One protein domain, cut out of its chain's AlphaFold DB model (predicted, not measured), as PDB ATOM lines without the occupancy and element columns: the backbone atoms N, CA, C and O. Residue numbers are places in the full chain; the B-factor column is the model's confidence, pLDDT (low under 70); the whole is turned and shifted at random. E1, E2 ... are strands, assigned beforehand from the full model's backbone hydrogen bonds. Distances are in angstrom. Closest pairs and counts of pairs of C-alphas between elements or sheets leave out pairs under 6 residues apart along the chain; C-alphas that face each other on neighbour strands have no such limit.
ATOM      1  N   THR A 576     167.065 115.779 135.975       90.62
ATOM      2  CA  THR A 576     168.374 115.768 136.651       90.62
ATOM      3  C   THR A 576     168.981 114.372 136.552       90.62
ATOM      4  O   THR A 576     168.286 113.384 136.783       90.62
ATOM      5  N   PHE A 577     170.264 114.275 136.182       89.56
ATOM      6  CA  PHE A 577     170.951 112.991 135.947       89.56
ATOM      7  C   PHE A 577     170.148 112.046 135.020       89.56
ATOM      8  O   PHE A 577     169.891 110.891 135.340       89.56
ATOM      9  N   SER A 578     169.654 112.585 133.898       85.88
ATOM     10  CA  SER A 578     168.783 111.900 132.919       85.88
ATOM     11  C   SER A 578     167.446 111.344 133.451       85.88
ATOM     12  O   SER A 578     166.666 110.803 132.670       85.88
ATOM     13  N   LEU A 579     167.115 111.543 134.731       82.44
ATOM     14  CA  LEU A 579     165.824 111.186 135.322       82.44
ATOM     15  C   LEU A 579     164.868 112.380 135.313       82.44
ATOM     16  O   LEU A 579     165.237 113.493 135.694       82.44
ATOM     17  N   LYS A 580     163.620 112.138 134.904       89.06
ATOM     18  CA  LYS A 580     162.543 113.133 134.943       89.06
ATOM     19  C   LYS A 580     162.165 113.418 136.402       89.06
ATOM     20  O   LYS A 580     161.931 112.492 137.173       89.06
ATOM     21  N   ARG A 581     162.135 114.694 136.793       91.00
ATOM     22  CA  ARG A 581     161.824 115.149 138.164       91.00
ATOM     23  C   ARG A 581     160.511 115.912 138.255       91.00
ATOM     24  O   ARG A 581     159.810 115.773 139.252       91.00
ATOM     25  N   LEU A 582     160.185 116.690 137.226       94.06
ATOM     26  CA  LEU A 582     158.897 117.364 137.082       94.06
ATOM     27  C   LEU A 582     158.448 117.270 135.622       94.06
ATOM     28  O   LEU A 582     159.268 117.404 134.716       94.06
ATOM     29  N   SER A 583     157.158 117.039 135.402       92.12
ATOM     30  CA  SER A 583     156.521 116.995 134.085       92.12
ATOM     31  C   SER A 583     155.284 117.881 134.088       92.12
ATOM     32  O   SER A 583     154.470 117.770 135.001       92.12
ATOM     33  N   ILE A 584     155.111 118.731 133.077       93.19
ATOM     34  CA  ILE A 584     153.840 119.411 132.804       93.19
ATOM     35  C   ILE A 584     153.340 118.911 131.452       93.19
ATOM     36  O   ILE A 584     153.971 119.158 130.427       93.19
ATOM     37  N   LEU A 585     152.226 118.186 131.448       90.69
ATOM     38  CA  LEU A 585     151.639 117.612 130.235       90.69
ATOM     39  C   LEU A 585     150.843 118.662 129.452       90.69
ATOM     40  O   LEU A 585     150.316 119.610 130.033       90.69
ATOM     41  N   GLY A 586     150.656 118.440 128.147       84.69
ATOM     42  CA  GLY A 586     149.822 119.303 127.291       84.69
ATOM     43  C   GLY A 586     148.355 119.427 127.746       84.69
ATOM     44  O   GLY A 586     147.691 120.415 127.447       84.69
ATOM     45  N   ASN A 587     147.853 118.476 128.547       86.75
ATOM     46  CA  ASN A 587     146.536 118.545 129.197       86.75
ATOM     47  C   ASN A 587     146.526 119.359 130.517       86.75
ATOM     48  O   ASN A 587     145.496 119.424 131.199       86.75
ATOM     49  N   GLY A 588     147.666 119.927 130.921       86.62
ATOM     50  CA  GLY A 588     147.857 120.658 132.171       86.62
ATOM     51  C   GLY A 588     147.835 119.788 133.432       86.62
ATOM     52  O   GLY A 588     147.361 120.260 134.461       86.62
ATOM     53  N   ASN A 589     148.215 118.509 133.362       92.19
ATOM     54  CA  ASN A 589     148.546 117.702 134.546       92.19
ATOM     55  C   ASN A 589     150.020 117.918 134.917       92.19
ATOM     56  O   ASN A 589     150.876 117.933 134.030       92.19
ATOM     57  N   VAL A 590     150.316 118.058 136.211       94.25
ATOM     58  CA  VAL A 590     151.679 118.233 136.733       94.25
ATOM     59  C   VAL A 590     152.099 116.995 137.521       94.25
ATOM     60  O   VAL A 590     151.459 116.653 138.508       94.25
ATOM     61  N   GLY A 591     153.181 116.344 137.098       92.69
ATOM     62  CA  GLY A 591     153.801 115.218 137.797       92.69
ATOM     63  C   GLY A 591     155.082 115.650 138.497       92.69
ATOM     64  O   GLY A 591     155.903 116.328 137.878       92.69
ATOM     65  N   ILE A 592     155.279 115.260 139.757       92.38
ATOM     66  CA  ILE A 592     156.510 115.505 140.525       92.38
ATOM     67  C   ILE A 592     157.032 114.166 141.054       92.38
ATOM     68  O   ILE A 592     156.333 113.446 141.760       92.38
ATOM     69  N   GLY A 593     158.258 113.801 140.671       87.44
ATOM     70  CA  GLY A 593     158.864 112.500 140.983       87.44
ATOM     71  C   GLY A 593     158.214 111.288 140.296       87.44
ATOM     72  O   GLY A 593     158.666 110.162 140.510       87.44
ATOM     73  N   THR A 594     157.161 111.479 139.492       85.69
ATOM     74  CA  THR A 594     156.429 110.386 138.838       85.69
ATOM     75  C   THR A 594     157.288 109.725 137.755       85.69
ATOM     76  O   THR A 594     157.868 110.391 136.896       85.69
ATOM     77  N   THR A 595     157.367 108.394 137.775       79.88
ATOM     78  CA  THR A 595     158.046 107.597 136.734       79.88
ATOM     79  C   THR A 595     157.164 107.369 135.502       79.88
ATOM     80  O   THR A 595     157.663 107.037 134.429       79.88
ATOM     81  N   THR A 596     155.857 107.585 135.647       83.25
ATOM     82  CA  THR A 596     154.821 107.509 134.613       83.25
ATOM     83  C   THR A 596     154.214 108.893 134.336       83.25
ATOM     84  O   THR A 596     154.536 109.888 134.995       83.25
ATOM     85  N   ASN A 597     153.336 108.974 133.329       84.62
ATOM     86  CA  ASN A 597     152.563 110.184 133.049       84.62
ATOM     87  C   ASN A 597     151.575 110.472 134.200       84.62
ATOM     88  O   ASN A 597     150.819 109.567 134.558       84.62
ATOM     89  N   PRO A 598     151.526 111.708 134.733       88.75
ATOM     90  CA  PRO A 598     150.656 112.078 135.843       88.75
ATOM     91  C   PRO A 598     149.178 111.983 135.455       88.75
ATOM     92  O   PRO A 598     148.718 112.591 134.481       88.75
ATOM     93  N   THR A 599     148.432 111.215 136.238       85.38
ATOM     94  CA  THR A 599     147.010 110.922 136.013       85.38
ATOM     95  C   THR A 599     146.121 112.023 136.589       85.38
ATOM     96  O   THR A 599     145.174 112.466 135.934       85.38
ATOM     97  N   ALA A 600     146.488 112.539 137.764       83.44
ATOM     98  CA  ALA A 600     145.832 113.656 138.428       83.44
ATOM     99  C   ALA A 600     146.338 115.027 137.930       83.44
ATOM    100  O   ALA A 600     147.370 115.151 137.270       83.44
ATOM    101  N   LYS A 601     145.608 116.096 138.279       86.69
ATOM    102  CA  LYS A 601     145.996 117.489 137.973       86.69
ATOM    103  C   LYS A 601     147.316 117.896 138.638       86.69
ATOM    104  O   LYS A 601     148.088 118.640 138.038       86.69
ATOM    105  N   LEU A 602     147.562 117.377 139.837       88.19
ATOM    106  CA  LEU A 602     148.853 117.360 140.511       88.19
ATOM    107  C   LEU A 602     149.045 115.943 141.060       88.19
ATOM    108  O   LEU A 602     148.192 115.461 141.798       88.19
ATOM    109  N   ASP A 603     150.125 115.293 140.655       86.94
ATOM    110  CA  ASP A 603     150.437 113.887 140.912       86.94
ATOM    111  C   ASP A 603     151.868 113.847 141.473       86.94
ATOM    112  O   ASP A 603     152.798 114.366 140.845       86.94
ATOM    113  N   ILE A 604     152.044 113.367 142.707       87.50
ATOM    114  CA  ILE A 604     153.315 113.472 143.436       87.50
ATOM    115  C   ILE A 604     153.704 112.102 143.980       87.50
ATOM    116  O   ILE A 604     153.096 111.586 144.913       87.50
ATOM    117  N   ASN A 605     154.777 111.545 143.426       85.19
ATOM    118  CA  ASN A 605     155.388 110.308 143.894       85.19
ATOM    119  C   ASN A 605     156.345 110.617 145.062       85.19
ATOM    120  O   ASN A 605     157.563 110.700 144.883       85.19
ATOM    121  N   GLY A 606     155.775 110.885 146.239       81.69
ATOM    122  CA  GLY A 606     156.504 111.224 147.464       81.69
ATOM    123  C   GLY A 606     155.685 112.070 148.447       81.69
ATOM    124  O   GLY A 606     154.560 112.470 148.167       81.69
ATOM    125  N   ASN A 607     156.268 112.363 149.613       77.81
ATOM    126  CA  ASN A 607     155.576 113.061 150.702       77.81
ATOM    127  C   ASN A 607     155.252 114.527 150.361       77.81
ATOM    128  O   ASN A 607     156.132 115.296 149.968       77.81
ATOM    129  N   VAL A 608     154.005 114.946 150.607       80.94
ATOM    130  CA  VAL A 608     153.526 116.321 150.376       80.94
ATOM    131  C   VAL A 608     153.358 117.060 151.705       80.94
ATOM    132  O   VAL A 608     152.391 116.843 152.434       80.94
ATOM    133  N   HIS A 609     154.277 117.973 152.026       78.69
ATOM    134  CA  HIS A 609     154.163 118.822 153.218       78.69
ATOM    135  C   HIS A 609     153.369 120.103 152.910       78.69
ATOM    136  O   HIS A 609     153.839 120.976 152.179       78.69
ATOM    137  N   SER A 619     133.063 126.213 155.261       52.03
ATOM    138  CA  SER A 619     133.181 124.898 154.634       52.03
ATOM    139  C   SER A 619     133.838 123.917 155.584       52.03
ATOM    140  O   SER A 619     135.056 123.898 155.737       52.03
ATOM    141  N   THR A 620     133.011 123.051 156.164       54.44
ATOM    142  CA  THR A 620     133.371 121.876 156.968       54.44
ATOM    143  C   THR A 620     134.037 120.780 156.124       54.44
ATOM    144  O   THR A 620     133.729 119.605 156.262       54.44
ATOM    145  N   ASN A 621     134.923 121.149 155.198       61.00
ATOM    146  CA  ASN A 621     135.599 120.226 154.298       61.00
ATOM    147  C   ASN A 621     136.989 119.897 154.843       61.00
ATOM    148  O   ASN A 621     137.885 120.741 154.783       61.00
ATOM    149  N   VAL A 622     137.181 118.665 155.314       65.12
ATOM    150  CA  VAL A 622     138.530 118.126 155.525       65.12
ATOM    151  C   VAL A 622     139.099 117.627 154.201       65.12
ATOM    152  O   VAL A 622     138.364 117.280 153.269       65.12
ATOM    153  N   ILE A 623     140.427 117.622 154.116       69.12
ATOM    154  CA  ILE A 623     141.136 116.904 153.064       69.12
ATOM    155  C   ILE A 623     141.215 115.439 153.481       69.12
ATOM    156  O   ILE A 623     141.653 115.143 154.591       69.12
ATOM    157  N   VAL A 624     140.795 114.546 152.591       65.88
ATOM    158  CA  VAL A 624     140.966 113.099 152.737       65.88
ATOM    159  C   VAL A 624     141.462 112.512 151.425       65.88
ATOM    160  O   VAL A 624     141.119 112.995 150.346       65.88
ATOM    161  N   GLU A 625     142.256 111.462 151.536       65.62
ATOM    162  CA  GLU A 625     142.598 110.581 150.428       65.62
ATOM    163  C   GLU A 625     141.410 109.641 150.156       65.62
ATOM    164  O   GLU A 625     140.747 109.186 151.095       65.62
ATOM    165  N   ASP A 626     141.080 109.387 148.889       61.28
ATOM    166  CA  ASP A 626     140.137 108.324 148.531       61.28
ATOM    167  C   ASP A 626     140.839 106.967 148.361       61.28
ATOM    168  O   ASP A 626     142.064 106.869 148.368       61.28
ATOM    169  N   GLY A 627     140.064 105.892 148.178       50.28
ATOM    170  CA  GLY A 627     140.593 104.537 147.953       50.28
ATOM    171  C   GLY A 627     141.344 104.345 146.624       50.28
ATOM    172  O   GLY A 627     141.510 103.215 146.173       50.28
ATOM    173  N   SER A 628     141.731 105.426 145.948       53.41
ATOM    174  CA  SER A 628     142.546 105.454 144.734       53.41
ATOM    175  C   SER A 628     143.637 106.539 144.794       53.41
ATOM    176  O   SER A 628     144.208 106.877 143.760       53.41
ATOM    177  N   GLY A 629     143.940 107.074 145.986       56.88
ATOM    178  CA  GLY A 629     145.020 108.039 146.217       56.88
ATOM    179  C   GLY A 629     144.663 109.504 145.940       56.88
ATOM    180  O   GLY A 629     145.523 110.380 146.040       56.88
ATOM    181  N   ASN A 630     143.415 109.824 145.576       60.81
ATOM    182  CA  ASN A 630     143.061 111.196 145.210       60.81
ATOM    183  C   ASN A 630     142.820 112.054 146.457       60.81
ATOM    184  O   ASN A 630     141.910 111.799 147.246       60.81
ATOM    185  N   ILE A 631     143.597 113.130 146.589       69.69
ATOM    186  CA  ILE A 631     143.488 114.105 147.679       69.69
ATOM    187  C   ILE A 631     142.272 115.020 147.430       69.69
ATOM    188  O   ILE A 631     142.339 116.001 146.685       69.69
ATOM    189  N   GLY A 632     141.135 114.687 148.047       65.75
ATOM    190  CA  GLY A 632     139.838 115.335 147.840       65.75
ATOM    191  C   GLY A 632     139.328 116.133 149.045       65.75
ATOM    192  O   GLY A 632     139.680 115.878 150.193       65.75
ATOM    193  N   LYS A 633     138.436 117.101 148.791       63.78
ATOM    194  CA  LYS A 633     137.676 117.807 149.838       63.78
ATOM    195  C   LYS A 633     136.375 117.055 150.119       63.78
ATOM    196  O   LYS A 633     135.506 117.014 149.249       63.78
ATOM    197  N   ARG A 634     136.217 116.494 151.321       63.75
ATOM    198  CA  ARG A 634     134.984 115.810 151.763       63.75
ATOM    199  C   ARG A 634     134.334 116.575 152.907       63.75
ATOM    200  O   ARG A 634     135.006 116.996 153.844       63.75
ATOM    201  N   ASN A 635     133.019 116.747 152.813       63.31
ATOM    202  CA  ASN A 635     132.252 117.508 153.790       63.31
ATOM    203  C   ASN A 635     132.003 116.658 155.040       63.31
ATOM    204  O   ASN A 635     131.477 115.550 154.932       63.31
ATOM    205  N   LEU A 636     132.346 117.185 156.213       61.09
ATOM    206  CA  LEU A 636     132.239 116.534 157.519       61.09
ATOM    207  C   LEU A 636     130.810 116.049 157.809       61.09
ATOM    208  O   LEU A 636     130.632 114.977 158.370       61.09
ATOM    209  N   SER A 637     129.785 116.768 157.334       58.53
ATOM    210  CA  SER A 637     128.375 116.346 157.434       58.53
ATOM    211  C   SER A 637     128.022 115.095 156.612       58.53
ATOM    212  O   SER A 637     126.943 114.534 156.780       58.53
ATOM    213  N   THR A 638     128.920 114.660 155.723       51.75
ATOM    214  CA  THR A 638     128.832 113.422 154.922       51.75
ATOM    215  C   THR A 638     129.898 112.395 155.313       51.75
ATOM    216  O   THR A 638     130.038 111.358 154.662       51.75
ATOM    217  N   MET A 639     130.671 112.672 156.365       54.50
ATOM    218  CA  MET A 639     131.590 111.711 156.954       54.50
ATOM    219  C   MET A 639     130.875 110.989 158.087       54.50
ATOM    220  O   MET A 639     130.840 111.453 159.223       54.50
ATOM    221  N   GLY A 640     130.325 109.821 157.744       52.12
ATOM    222  CA  GLY A 640     130.178 108.750 158.721       52.12
ATOM    223  C   GLY A 640     131.533 108.419 159.357       52.12
ATOM    224  O   GLY A 640     132.596 108.812 158.865       52.12
ATOM    225  N   ASP A 641     131.477 107.702 160.466       56.06
ATOM    226  CA  ASP A 641     132.563 107.367 161.380       56.06
ATOM    227  C   ASP A 641     133.522 106.298 160.817       56.06
ATOM    228  O   ASP A 641     133.795 105.270 161.435       56.06
ATOM    229  N   ASN A 642     134.081 106.579 159.634       48.31
ATOM    230  CA  ASN A 642     134.914 105.713 158.793       48.31
ATOM    231  C   ASN A 642     136.322 105.389 159.362       48.31
ATOM    232  O   ASN A 642     137.295 105.332 158.616       48.31
ATOM    233  N   PHE A 643     136.430 105.127 160.666       49.12
ATOM    234  CA  PHE A 643     137.578 104.465 161.302       49.12
ATOM    235  C   PHE A 643     137.218 103.085 161.895       49.12
ATOM    236  O   PHE A 643     137.968 102.517 162.684       49.12
ATOM    237  N   GLY A 644     136.106 102.493 161.447       54.59
ATOM    238  CA  GLY A 644     135.812 101.074 161.640       54.59
ATOM    239  C   GLY A 644     135.494 100.710 163.089       54.59
ATOM    240  O   GLY A 644     134.491 101.154 163.640       54.59
TER     241      GLY A 644
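AT A GLANCE: This is residues 576 to 609 and 619 to 644 of the 1047 residues of an uncharacterized protein of Bacteroidales bacterium (UniProt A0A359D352). What is the picture? There is little regular structure: a small three-stranded sheet, E1 to E3, and, separate from it, a hairpin, E4 and E5. What makes it up? The printed part has 60 residues, no named helix and five strands in order E1 to E5, holding 22 residues, class all strand; sheet E1, E2, E3 is mixed, E4, E5 antiparallel. How does it spread? It is loose, radius of gyration of the C-alphas 15.1 A, spanning 46 by 24 by 19 A.

IN THESE COORDINATES: Where is the first sheet? E1, residues 579 to 584, begins at C-alpha (165.824, 111.186, 135.322) and is 14.8 A long; E2 is 590 to 592, E3 602 to 604. Where is the second? E4 is 621 to 625, 12.5 A; E5, 631 to 635, 13.2 A, ends at C-alpha (132.252, 117.508, 153.790).

HOW THE PARTS SIT: What pairs in the first sheet? Hairpin E1 and E2 is antiparallel, N 583 to O 591 2.9 A; E2 and E3 are parallel, N 603 to O 590 2.9 A. And beyond? Hairpin E4 and E5 has N 632 to O 624 at 2.9 A; E3 and E4 are apart.

THE WHOLE: Where is the cut? Residues 610 to 618 are not printed, leaving 21.9 A between C-alphas 609 and 619. Where is confidence low? Residues 619 to 644 are under 70.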